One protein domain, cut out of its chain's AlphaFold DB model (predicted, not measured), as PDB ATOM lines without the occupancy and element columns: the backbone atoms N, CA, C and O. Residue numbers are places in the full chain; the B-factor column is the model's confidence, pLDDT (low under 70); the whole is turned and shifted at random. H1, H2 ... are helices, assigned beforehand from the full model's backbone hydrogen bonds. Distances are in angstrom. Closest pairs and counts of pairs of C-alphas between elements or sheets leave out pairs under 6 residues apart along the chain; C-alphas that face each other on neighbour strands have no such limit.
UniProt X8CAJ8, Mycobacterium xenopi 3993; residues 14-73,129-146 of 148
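This is residues 14 to 73 and 129 to 146 of the 148 residues of a protein of Mycobacterium xenopi 3993 (UniProt X8CAJ8). The two longer helices, H2 and H3, make a V that is closest near Leu 46 and Ala 144, and the short helix H1 lies between its arms and packs on H3. Residues 23 to 44, with no named element, run out as a long loop and fold back to the first residue of H2. The printed part has 78 residues with three named helices, H1, H2 and H3 in that order, and no named strand; the class is all helix. It is compact, with a radius of gyration of the C-alphas of 12.4 A, and spans 36 by 27 by 15 A.

H1, residues 14 to 22, and H3, residues 129 to 144, touch, their closest C-alphas being those of Ala 22 and Gly 141, 4.6 A apart. They run the same way at a steep tilt of 41 degrees. H1 and H2, residues 45 to 63, form a helical hairpin, opposite ways at a shallow tilt of 5 degrees. They only just touch, with 3 pairs of C-alphas within 8 A, and H2 does so with residues 47 to 51 alone; the closest C-alphas, of Ala 20 and Ile 47, are 6.2 A apart. H2 and H3 are close but not clearly touching: their closest C-alphas, of Leu 46 and Ala 144, are 5.9 A apart. They run opposite ways at a steep tilt of 39 degrees. In H1, H2 and H3 every O i to N i+4 pair is within hydrogen-bond range.

H1 begins at C-alpha 14, (-7.705, -30.101, -50.414), and measures 12.5 A from first to last C-alpha. H2, the longest helix with 19 residues, begins at C-alpha 45, (-13.096, -20.707, -35.208), and measures 27.4 A. H3 measures 21.5 A and ends at C-alpha 144, (-5.428, -19.118, -37.203).

The two C-alphas farthest apart, of Gly 65 and Arg 146, are 37.7 A apart. H1 to H2 is a long link of 22 residues. Residues 74 to 128 are not printed, and C-alphas 73 and 129 are 11.6 A apart across this cut, which falls in the link from H2 to H3. The mean pLDDT of the printed part is 93.8, and no printed residue is under 70.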
ATOM      1  N   GLU A  14      -8.994 -29.742 -51.022       88.69
ATOM      2  CA  GLU A  14      -7.705 -30.101 -50.414       88.69
ATOM      3  C   GLU A  14      -6.928 -28.912 -49.821       88.69
ATOM      4  O   GLU A  14      -6.221 -29.059 -48.818       88.69
ATOM      5  N   ILE A  15      -7.038 -27.721 -50.411       91.19
ATOM      6  CA  ILE A  15      -6.348 -26.515 -49.930       91.19
ATOM      7  C   ILE A  15      -6.833 -26.137 -48.527       91.19
ATOM      8  O   ILE A  15      -6.031 -25.720 -47.688       91.19
ATOM      9  N   LEU A  16      -8.120 -26.348 -48.233       93.44
ATOM     10  CA  LEU A  16      -8.696 -26.080 -46.915       93.44
ATOM     11  C   LEU A  16      -8.163 -27.053 -45.863       93.44
ATOM     12  O   LEU A  16      -7.845 -26.638 -44.752       93.44
ATOM     13  N   ALA A  17      -7.953 -28.319 -46.231       92.69
ATOM     14  CA  ALA A  17      -7.328 -29.294 -45.342       92.69
ATOM     15  C   ALA A  17      -5.863 -28.941 -45.034       92.69
ATOM     16  O   ALA A  17      -5.433 -29.033 -43.882       92.69
ATOM     17  N   LYS A  18      -5.101 -28.469 -46.032       94.44
ATOM     18  CA  LYS A  18      -3.728 -27.969 -45.823       94.44
ATOM     19  C   LYS A  18      -3.714 -26.732 -44.920       94.44
ATOM     20  O   LYS A  18      -2.874 -26.637 -44.024       94.44
ATOM     21  N   LEU A  19      -4.666 -25.817 -45.105       96.06
ATOM     22  CA  LEU A  19      -4.827 -24.641 -44.250       96.06
ATOM     23  C   LEU A  19      -5.184 -25.018 -42.803       96.06
ATOM     24  O   LEU A  19      -4.572 -24.498 -41.867       96.06
ATOM     25  N   ALA A  20      -6.120 -25.947 -42.609       95.38
ATOM     26  CA  ALA A  20      -6.484 -26.481 -41.300       95.38
ATOM     27  C   ALA A  20      -5.261 -27.091 -40.593       95.38
ATOM     28  O   ALA A  20      -4.960 -26.733 -39.450       95.38
ATOM     29  N   ALA A  21      -4.487 -27.919 -41.306       94.94
ATOM     30  CA  ALA A  21      -3.256 -28.506 -40.785       94.94
ATOM     31  C   ALA A  21      -2.222 -27.432 -40.393       94.94
ATOM     32  O   ALA A  21      -1.633 -27.494 -39.310       94.94
ATOM     33  N   ALA A  22      -2.046 -26.390 -41.215       96.38
ATOM     34  CA  ALA A  22      -1.181 -25.251 -40.896       96.38
ATOM     35  C   ALA A  22      -1.665 -24.463 -39.661       96.38
ATOM     36  O   ALA A  22      -0.845 -23.918 -38.913       96.38
ATOM     37  N   ALA A  23      -2.969 -24.464 -39.386       96.88
ATOM     38  CA  ALA A  23      -3.561 -23.902 -38.175       96.88
ATOM     39  C   ALA A  23      -3.462 -24.816 -36.939       96.88
ATOM     40  O   ALA A  23      -3.807 -24.381 -35.844       96.88
ATOM     41  N   GLY A  24      -2.961 -26.049 -37.078       94.62
ATOM     42  CA  GLY A  24      -2.861 -27.014 -35.979       94.62
ATOM     43  C   GLY A  24      -4.174 -27.737 -35.660       94.62
ATOM     44  O   GLY A  24      -4.305 -28.293 -34.574       94.62
ATOM     45  N   THR A  25      -5.135 -27.741 -36.587       93.25
ATOM     46  CA  THR A  25      -6.393 -28.488 -36.472       93.25
ATOM     47  C   THR A  25      -6.539 -29.466 -37.632       93.25
ATOM     48  O   THR A  25      -5.915 -29.321 -38.679       93.25
ATOM     49  N   THR A  26      -7.387 -30.470 -37.464       87.62
ATOM     50  CA  THR A  26      -7.862 -31.308 -38.567       87.62
ATOM     51  C   THR A  26      -9.274 -30.892 -38.954       87.62
ATOM     52  O   THR A  26     -10.004 -30.324 -38.138       87.62
ATOM     53  N   THR A  27      -9.651 -31.184 -40.191       90.69
ATOM     54  CA  THR A  27     -10.993 -30.957 -40.729       90.69
ATOM     55  C   THR A  27     -11.371 -32.102 -41.666       90.69
ATOM     56  O   THR A  27     -10.496 -32.849 -42.115       90.69
ATOM     57  N   THR A  28     -12.659 -32.245 -41.957       90.19
ATOM     58  CA  THR A  28     -13.137 -33.158 -42.996       90.19
ATOM     59  C   THR A  28     -12.990 -32.476 -44.353       90.19
ATOM     60  O   THR A  28     -13.479 -31.364 -44.538       90.19
ATOM     61  N   VAL A  29     -12.328 -33.136 -45.306       90.25
ATOM     62  CA  VAL A  29     -12.228 -32.631 -46.686       90.25
ATOM     63  C   VAL A  29     -13.630 -32.539 -47.285       90.25
ATOM     64  O   VAL A  29     -14.390 -33.503 -47.213       90.25
ATOM     65  N   MET A  30     -13.968 -31.381 -47.851       91.44
ATOM     66  CA  MET A  30     -15.264 -31.165 -48.494       91.44
ATOM     67  C   MET A  30     -15.362 -31.953 -49.797       91.44
ATOM     68  O   MET A  30     -14.388 -32.042 -50.542       91.44
ATOM     69  N   SER A  31     -16.553 -32.462 -50.094       90.25
ATOM     70  CA  SER A  31     -16.866 -33.136 -51.350       90.25
ATOM     71  C   SER A  31     -18.051 -32.480 -52.051       90.25
ATOM     72  O   SER A  31     -18.971 -31.962 -51.416       90.25
ATOM     73  N   ALA A  32     -18.059 -32.570 -53.381       90.19
ATOM     74  CA  ALA A  32     -19.228 -32.247 -54.194       90.19
ATOM     75  C   ALA A  32     -20.421 -33.183 -53.911       90.19
ATOM     76  O   ALA A  32     -21.558 -32.812 -54.191       90.19
ATOM     77  N   ASP A  33     -20.155 -34.368 -53.350       91.50
ATOM     78  CA  ASP A  33     -21.167 -35.355 -52.956       91.50
ATOM     79  C   ASP A  33     -21.735 -35.111 -51.544       91.50
ATOM     80  O   ASP A  33     -22.650 -35.820 -51.120       91.50
ATOM     81  N   ASP A  34     -21.198 -34.137 -50.799       93.19
ATOM     82  CA  ASP A  34     -21.718 -33.780 -49.478       93.19
ATOM     83  C   ASP A  34     -23.141 -33.212 -49.577       93.19
ATOM     84  O   ASP A  34     -23.534 -32.595 -50.572       93.19
ATOM     85  N   GLU A  35     -23.907 -33.327 -48.488       95.31
ATOM     86  CA  GLU A  35     -25.163 -32.589 -48.376       95.31
ATOM     87  C   GLU A  35     -24.884 -31.080 -48.463       95.31
ATOM     88  O   GLU A  35     -24.019 -30.534 -47.766       95.31
ATOM     89  N   ARG A  36     -25.630 -30.394 -49.332       94.19
ATOM     90  CA  ARG A  36     -25.489 -28.954 -49.559       94.19
ATOM     91  C   ARG A  36     -25.627 -28.174 -48.252       94.19
ATOM     92  O   ARG A  36     -26.582 -28.368 -47.504       94.19
ATOM     93  N   GLY A  37     -24.710 -27.245 -48.006       94.81
ATOM     94  CA  GLY A  37     -24.716 -26.412 -46.803       94.81
ATOM     95  C   GLY A  37     -24.234 -27.124 -45.534       94.81
ATOM     96  O   GLY A  37     -24.406 -26.581 -44.439       94.81
ATOM     97  N   THR A  38     -23.618 -28.309 -45.654       95.62
ATOM     98  CA  THR A  38     -22.962 -28.995 -44.529       95.62
ATOM     99  C   THR A  38     -21.954 -28.070 -43.849       95.62
ATOM    100  O   THR A  38     -20.989 -27.615 -44.456       95.62
ATOM    101  N   ARG A  39     -22.143 -27.792 -42.561       95.31
ATOM    102  CA  ARG A  39     -21.237 -26.901 -41.824       95.31
ATOM    103  C   ARG A  39     -19.900 -27.567 -41.527       95.31
ATOM    104  O   ARG A  39     -19.834 -28.774 -41.298       95.31
ATOM    105  N   SER A  40     -18.856 -26.754 -41.458       94.62
ATOM    106  CA  SER A  40     -17.527 -27.154 -41.022       94.62
ATOM    107  C   SER A  40     -17.541 -27.757 -39.613       94.62
ATOM    108  O   SER A  40     -18.182 -27.248 -38.687       94.62
ATOM    109  N   SER A  41     -16.772 -28.835 -39.444       91.62
ATOM    110  CA  SER A  41     -16.522 -29.497 -38.161       91.62
ATOM    111  C   SER A  41     -15.255 -28.990 -37.458       91.62
ATOM    112  O   SER A  41     -14.944 -29.446 -36.355       91.62
ATOM    113  N   ALA A  42     -14.521 -28.043 -38.057       93.50
ATOM    114  CA  ALA A  42     -13.246 -27.570 -37.534       93.50
ATOM    115  C   ALA A  42     -13.398 -26.941 -36.139       93.50
ATOM    116  O   ALA A  42     -14.279 -26.107 -35.886       93.50
ATOM    117  N   SER A  43     -12.514 -27.308 -35.207       92.88
ATOM    118  CA  SER A  43     -12.517 -26.763 -33.841       92.88
ATOM    119  C   SER A  43     -12.033 -25.310 -33.802       92.88
ATOM    120  O   SER A  43     -12.580 -24.509 -33.045       92.88
ATOM    121  N   ASN A  44     -11.068 -24.956 -34.659       96.50
ATOM    122  CA  ASN A  44     -10.557 -23.597 -34.789       96.50
ATOM    123  C   ASN A  44     -11.624 -22.671 -35.417       96.50
ATOM    124  O   ASN A  44     -12.097 -22.950 -36.523       96.50
ATOM    125  N   PRO A  45     -11.994 -21.555 -34.758       95.69
ATOM    126  CA  PRO A  45     -13.096 -20.707 -35.208       95.69
ATOM    127  C   PRO A  45     -12.821 -20.014 -36.547       95.69
ATOM    128  O   PRO A  45     -13.753 -19.818 -37.325       95.69
ATOM    129  N   LEU A  46     -11.563 -19.669 -36.846       96.94
ATOM    130  CA  LEU A  46     -11.219 -19.049 -38.125       96.94
ATOM    131  C   LEU A  46     -11.294 -20.065 -39.266       96.94
ATOM    132  O   LEU A  46     -11.865 -19.761 -40.308       96.94
ATOM    133  N   ILE A  47     -10.772 -21.277 -39.050       97.19
ATOM    134  CA  ILE A  47     -10.874 -22.362 -40.037       97.19
ATOM    135  C   ILE A  47     -12.336 -22.685 -40.329       97.19
ATOM    136  O   ILE A  47     -12.709 -22.769 -41.494       97.19
ATOM    137  N   ARG A  48     -13.181 -22.750 -39.294       96.00
ATOM    138  CA  ARG A  48     -14.616 -23.001 -39.453       96.00
ATOM    139  C   ARG A  48     -15.298 -21.975 -40.356       96.00
ATOM    140  O   ARG A  48     -16.013 -22.351 -41.276       96.00
ATOM    141  N   VAL A  49     -15.051 -20.685 -40.118       97.12
ATOM    142  CA  VAL A  49     -15.638 -19.603 -40.926       97.12
ATOM    143  C   VAL A  49     -15.132 -19.643 -42.369       97.12
ATOM    144  O   VAL A  49     -15.925 -19.453 -43.288       97.12
ATOM    145  N   ILE A  50     -13.833 -19.884 -42.576       96.56
ATOM    146  CA  ILE A  50     -13.253 -19.976 -43.922       96.56
ATOM    147  C   ILE A  50     -13.866 -21.155 -44.679       96.56
ATOM    148  O   ILE A  50     -14.283 -20.988 -45.820       96.56
ATOM    149  N   GLU A  51     -13.959 -22.321 -44.047       96.12
ATOM    150  CA  GLU A  51     -14.578 -23.499 -44.647       96.12
ATOM    151  C   GLU A  51     -16.047 -23.253 -44.996       96.12
ATOM    152  O   GLU A  51     -16.432 -23.471 -46.141       96.12
ATOM    153  N   ASP A  52     -16.854 -22.727 -44.071       96.62
ATOM    154  CA  ASP A  52     -18.271 -22.435 -44.331       96.62
ATOM    155  C   ASP A  52     -18.453 -21.445 -45.501       96.62
ATOM    156  O   ASP A  52     -19.313 -21.642 -46.365       96.62
ATOM    157  N   ALA A  53     -17.620 -20.401 -45.573       96.56
ATOM    158  CA  ALA A  53     -17.650 -19.433 -46.671       96.56
ATOM    159  C   ALA A  53     -17.229 -20.059 -48.010       96.56
ATOM    160  O   ALA A  53     -17.857 -19.812 -49.043       96.56
ATOM    161  N   MET A  54     -16.189 -20.894 -47.999       95.50
ATOM    162  CA  MET A  54     -15.695 -21.569 -49.197       95.50
ATOM    163  C   MET A  54     -16.675 -22.626 -49.700       95.50
ATOM    164  O   MET A  54     -16.882 -22.707 -50.907       95.50
ATOM    165  N   ARG A  55     -17.361 -23.358 -48.811       95.12
ATOM    166  CA  ARG A  55     -18.445 -24.270 -49.199       95.12
ATOM    167  C   ARG A  55     -19.538 -23.544 -49.960       95.12
ATOM    168  O   ARG A  55     -19.908 -23.979 -51.046       95.12
ATOM    169  N   PHE A  56     -20.025 -22.432 -49.408       95.44
ATOM    170  CA  PHE A  56     -21.020 -21.615 -50.095       95.44
ATOM    171  C   PHE A  56     -20.534 -21.223 -51.497       95.44
ATOM    172  O   PHE A  56     -21.292 -21.295 -52.463       95.44
ATOM    173  N   TYR A  57     -19.256 -20.858 -51.628       94.88
ATOM    174  CA  TYR A  57     -18.696 -20.463 -52.913       94.88
ATOM    175  C   TYR A  57     -18.558 -21.632 -53.902       94.88
ATOM    176  O   TYR A  57     -18.895 -21.465 -55.075       94.88
ATOM    177  N   PHE A  58     -18.134 -22.816 -53.449       94.00
ATOM    178  CA  PHE A  58     -18.077 -24.033 -54.268       94.00
ATOM    179  C   PHE A  58     -19.462 -24.445 -54.773       94.00
ATOM    180  O   PHE A  58     -19.655 -24.685 -55.964       94.00
ATOM    181  N   GLU A  59     -20.446 -24.481 -53.878       94.94
ATOM    182  CA  GLU A  59     -21.829 -24.835 -54.202       94.94
ATOM    183  C   GLU A  59     -22.457 -23.818 -55.163       94.94
ATOM    184  O   GLU A  59     -23.120 -24.200 -56.128       94.94
ATOM    185  N   SER A  60     -22.172 -22.528 -54.969       94.25
ATOM    186  CA  SER A  60     -22.593 -21.481 -55.898       94.25
ATOM    187  C   SER A  60     -21.979 -21.670 -57.289       94.25
ATOM    188  O   SER A  60     -22.681 -21.527 -58.288       94.25
ATOM    189  N   HIS A  61     -20.702 -22.044 -57.405       92.88
ATOM    190  CA  HIS A  61     -20.093 -22.324 -58.710       92.88
ATOM    191  C   HIS A  61     -20.711 -23.528 -59.420       92.88
ATOM    192  O   HIS A  61     -20.873 -23.489 -60.644       92.88
ATOM    193  N   VAL A  62     -21.101 -24.568 -58.677       92.38
ATOM    194  CA  VAL A  62     -21.861 -25.694 -59.237       92.38
ATOM    195  C   VAL A  62     -23.175 -25.204 -59.842       92.38
ATOM    196  O   VAL A  62     -23.467 -25.543 -60.988       92.38
ATOM    197  N   ASP A  63     -23.916 -24.350 -59.132       93.69
ATOM    198  CA  ASP A  63     -25.209 -23.823 -59.599       93.69
ATOM    199  C   ASP A  63     -25.088 -23.005 -60.895       93.69
ATOM    200  O   ASP A  63     -26.007 -22.981 -61.715       93.69
ATOM    201  N   HIS A  64     -23.931 -22.378 -61.119       91.88
ATOM    202  CA  HIS A  64     -23.624 -21.611 -62.330       91.88
ATOM    203  C   HIS A  64     -22.920 -22.440 -63.422       91.88
ATOM    204  O   HIS A  64     -22.515 -21.895 -64.451       91.88
ATOM    205  N   GLY A  65     -22.771 -23.756 -63.229       91.19
ATOM    206  CA  GLY A  65     -22.185 -24.666 -64.215       91.19
ATOM    207  C   GLY A  65     -20.657 -24.601 -64.319       91.19
ATOM    208  O   GLY A  65     -20.092 -25.014 -65.332       91.19
ATOM    209  N   HIS A  66     -19.973 -24.085 -63.295       88.00
ATOM    210  CA  HIS A  66     -18.509 -24.003 -63.240       88.00
ATOM    211  C   HIS A  66     -17.846 -25.216 -62.567       88.00
ATOM    212  O   HIS A  66     -16.646 -25.422 -62.741       88.00
ATOM    213  N   GLY A  67     -18.622 -26.043 -61.857       89.94
ATOM    214  CA  GLY A  67     -18.133 -27.194 -61.092       89.94
ATOM    215  C   GLY A  67     -17.801 -26.846 -59.638       89.94
ATOM    216  O   GLY A  67     -17.988 -25.712 -59.208       89.94
ATOM    217  N   TYR A  68     -17.326 -27.834 -58.876       89.31
ATOM    218  CA  TYR A  68     -16.991 -27.674 -57.455       89.31
ATOM    219  C   TYR A  68     -15.571 -27.107 -57.303       89.31
ATOM    220  O   TYR A  68     -14.614 -27.839 -57.067       89.31
ATOM    221  N   LEU A  69     -15.432 -25.806 -57.563       88.75
ATOM    222  CA  LEU A  69     -14.171 -25.060 -57.513       88.75
ATOM    223  C   LEU A  69     -14.416 -23.613 -57.087       88.75
ATOM    224  O   LEU A  69     -15.549 -23.133 -57.117       88.75
ATOM    225  N   ALA A  70     -13.353 -22.924 -56.692       88.31
ATOM    226  CA  ALA A  70     -13.375 -21.507 -56.363       88.31
ATOM    227  C   ALA A  70     -12.256 -20.769 -57.106       88.31
ATOM    228  O   ALA A  70     -11.324 -21.389 -57.616       88.31
ATOM    229  N   TYR A  71     -12.382 -19.442 -57.176       89.56
ATOM    230  CA  TYR A  71     -11.326 -18.552 -57.647       89.56
ATOM    231  C   TYR A  71     -11.022 -17.508 -56.569       89.56
ATOM    232  O   TYR A  71     -11.825 -16.610 -56.309       89.56
ATOM    233  N   LEU A  72      -9.853 -17.600 -55.935       92.06
ATOM    234  CA  LEU A  72      -9.442 -16.664 -54.882       92.06
ATOM    235  C   LEU A  72      -8.868 -15.336 -55.418       92.06
ATOM    236  O   LEU A  72      -7.685 -15.036 -55.256       92.06
ATOM    237  N   HIS A  73      -9.725 -14.496 -56.004       92.00
ATOM    238  CA  HIS A  73      -9.334 -13.177 -56.526       92.00
ATOM    239  C   HIS A  73      -8.781 -12.230 -55.446       92.00
ATOM    240  O   HIS A  73      -7.658 -11.734 -55.565       92.00
ATOM    241  N   PRO A 129       0.361 -20.484 -59.054       90.31
ATOM    242  CA  PRO A 129      -0.671 -20.801 -58.075       90.31
ATOM    243  C   PRO A 129      -0.133 -21.600 -56.888       90.31
ATOM    244  O   PRO A 129      -0.616 -21.413 -55.775       90.31
ATOM    245  N   ALA A 130       0.870 -22.460 -57.089       92.06
ATOM    246  CA  ALA A 130       1.443 -23.247 -56.005       92.06
ATOM    247  C   ALA A 130       2.155 -22.335 -55.000       92.06
ATOM    248  O   ALA A 130       1.908 -22.437 -53.796       92.06
ATOM    249  N   GLU A 131       2.952 -21.387 -55.499       94.38
ATOM    250  CA  GLU A 131       3.615 -20.384 -54.664       94.38
ATOM    251  C   GLU A 131       2.600 -19.495 -53.927       94.38
ATOM    252  O   GLU A 131       2.731 -19.242 -52.724       94.38
ATOM    253  N   PHE A 132       1.549 -19.048 -54.622       95.25
ATOM    254  CA  PHE A 132       0.467 -18.284 -54.005       95.25
ATOM    255  C   PHE A 132      -0.197 -19.062 -52.859       95.25
ATOM    256  O   PHE A 132      -0.354 -18.519 -51.761       95.25
ATOM    257  N   PHE A 133      -0.553 -20.329 -53.084       94.31
ATOM    258  CA  PHE A 133      -1.205 -21.149 -52.067       94.31
ATOM    259  C   PHE A 133      -0.302 -21.460 -50.886       94.31
ATOM    260  O   PHE A 133      -0.772 -21.411 -49.749       94.31
ATOM    261  N   GLU A 134       0.984 -21.714 -51.117       94.50
ATOM    262  CA  GLU A 134       1.958 -21.894 -50.043       94.50
ATOM    263  C   GLU A 134       1.995 -20.661 -49.125       94.50
ATOM    264  O   GLU A 134       1.834 -20.781 -47.907       94.50
ATOM    265  N   ARG A 135       2.097 -19.458 -49.707       94.88
ATOM    266  CA  ARG A 135       2.115 -18.182 -48.968       94.88
ATOM    267  C   ARG A 135       0.802 -17.912 -48.238       94.88
ATOM    268  O   ARG A 135       0.820 -17.444 -47.096       94.88
ATOM    269  N   LEU A 136      -0.333 -18.201 -48.875       95.75
ATOM    270  CA  LEU A 136      -1.657 -18.046 -48.274       95.75
ATOM    271  C   LEU A 136      -1.817 -18.968 -47.057       95.75
ATOM    272  O   LEU A 136      -2.173 -18.497 -45.973       95.75
ATOM    273  N   ILE A 137      -1.523 -20.261 -47.228       96.50
ATOM    274  CA  ILE A 137      -1.630 -21.288 -46.184       96.50
ATOM    275  C   ILE A 137      -0.719 -20.946 -45.008       96.50
ATOM    276  O   ILE A 137      -1.166 -20.971 -43.860       96.50
ATOM    277  N   ASP A 138       0.533 -20.578 -45.272       96.06
ATOM    278  CA  ASP A 138       1.482 -20.210 -44.228       96.06
ATOM    279  C   ASP A 138       1.020 -18.962 -43.451       96.06
ATOM    280  O   ASP A 138       0.970 -18.968 -42.217       96.06
ATOM    281  N   ARG A 139       0.612 -17.893 -44.145       95.81
ATOM    282  CA  ARG A 139       0.208 -16.631 -43.502       95.81
ATOM    283  C   ARG A 139      -1.074 -16.785 -42.684       95.81
ATOM    284  O   ARG A 139      -1.106 -16.374 -41.520       95.81
ATOM    285  N   VAL A 140      -2.120 -17.358 -43.279       97.06
ATOM    286  CA  VAL A 140      -3.428 -17.522 -42.628       97.06
ATOM    287  C   VAL A 140      -3.356 -18.612 -41.564       97.06
ATOM    288  O   VAL A 140      -3.851 -18.401 -40.461       97.06
ATOM    289  N   GLY A 141      -2.668 -19.726 -41.827       97.50
ATOM    290  CA  GLY A 141      -2.482 -20.816 -40.869       97.50
ATOM    291  C   GLY A 141      -1.745 -20.369 -39.605       97.50
ATOM    292  O   GLY A 141      -2.202 -20.640 -38.492       97.50
ATOM    293  N   ARG A 142      -0.657 -19.590 -39.738       96.88
ATOM    294  CA  ARG A 142       0.051 -19.007 -38.582       96.88
ATOM    295  C   ARG A 142      -0.824 -18.062 -37.761       96.88
ATOM    296  O   ARG A 142      -0.652 -17.998 -36.543       96.88
ATOM    297  N   PHE A 143      -1.730 -17.319 -38.397       97.12
ATOM    298  CA  PHE A 143      -2.680 -16.460 -37.691       97.12
ATOM    299  C   PHE A 143      -3.776 -17.281 -37.003       97.12
ATOM    300  O   PHE A 143      -3.992 -17.108 -35.806       97.12
ATOM    301  N   ALA A 144      -4.392 -18.225 -37.716       97.25
ATOM    302  CA  ALA A 144      -5.428 -19.118 -37.203       97.25
ATOM    303  C   ALA A 144      -4.964 -19.884 -35.958       97.25
ATOM    304  O   ALA A 144      -5.694 -19.935 -34.970       97.25
ATOM    305  N   ARG A 145      -3.724 -20.390 -35.957       96.44
ATOM    306  CA  ARG A 145      -3.118 -21.096 -34.814       96.44
ATOM    307  C   ARG A 145      -3.041 -20.257 -33.532       96.44
ATOM    308  O   ARG A 145      -2.917 -20.810 -32.456       96.44
ATOM    309  N   ARG A 146      -3.064 -18.924 -33.625       95.81
ATOM    310  CA  ARG A 146      -3.037 -18.033 -32.447       95.81
ATOM    311  C   ARG A 146      -4.427 -17.773 -31.863       95.81
ATOM    312  O   ARG A 146      -4.520 -17.158 -30.808       95.81
TER     313      ARG A 146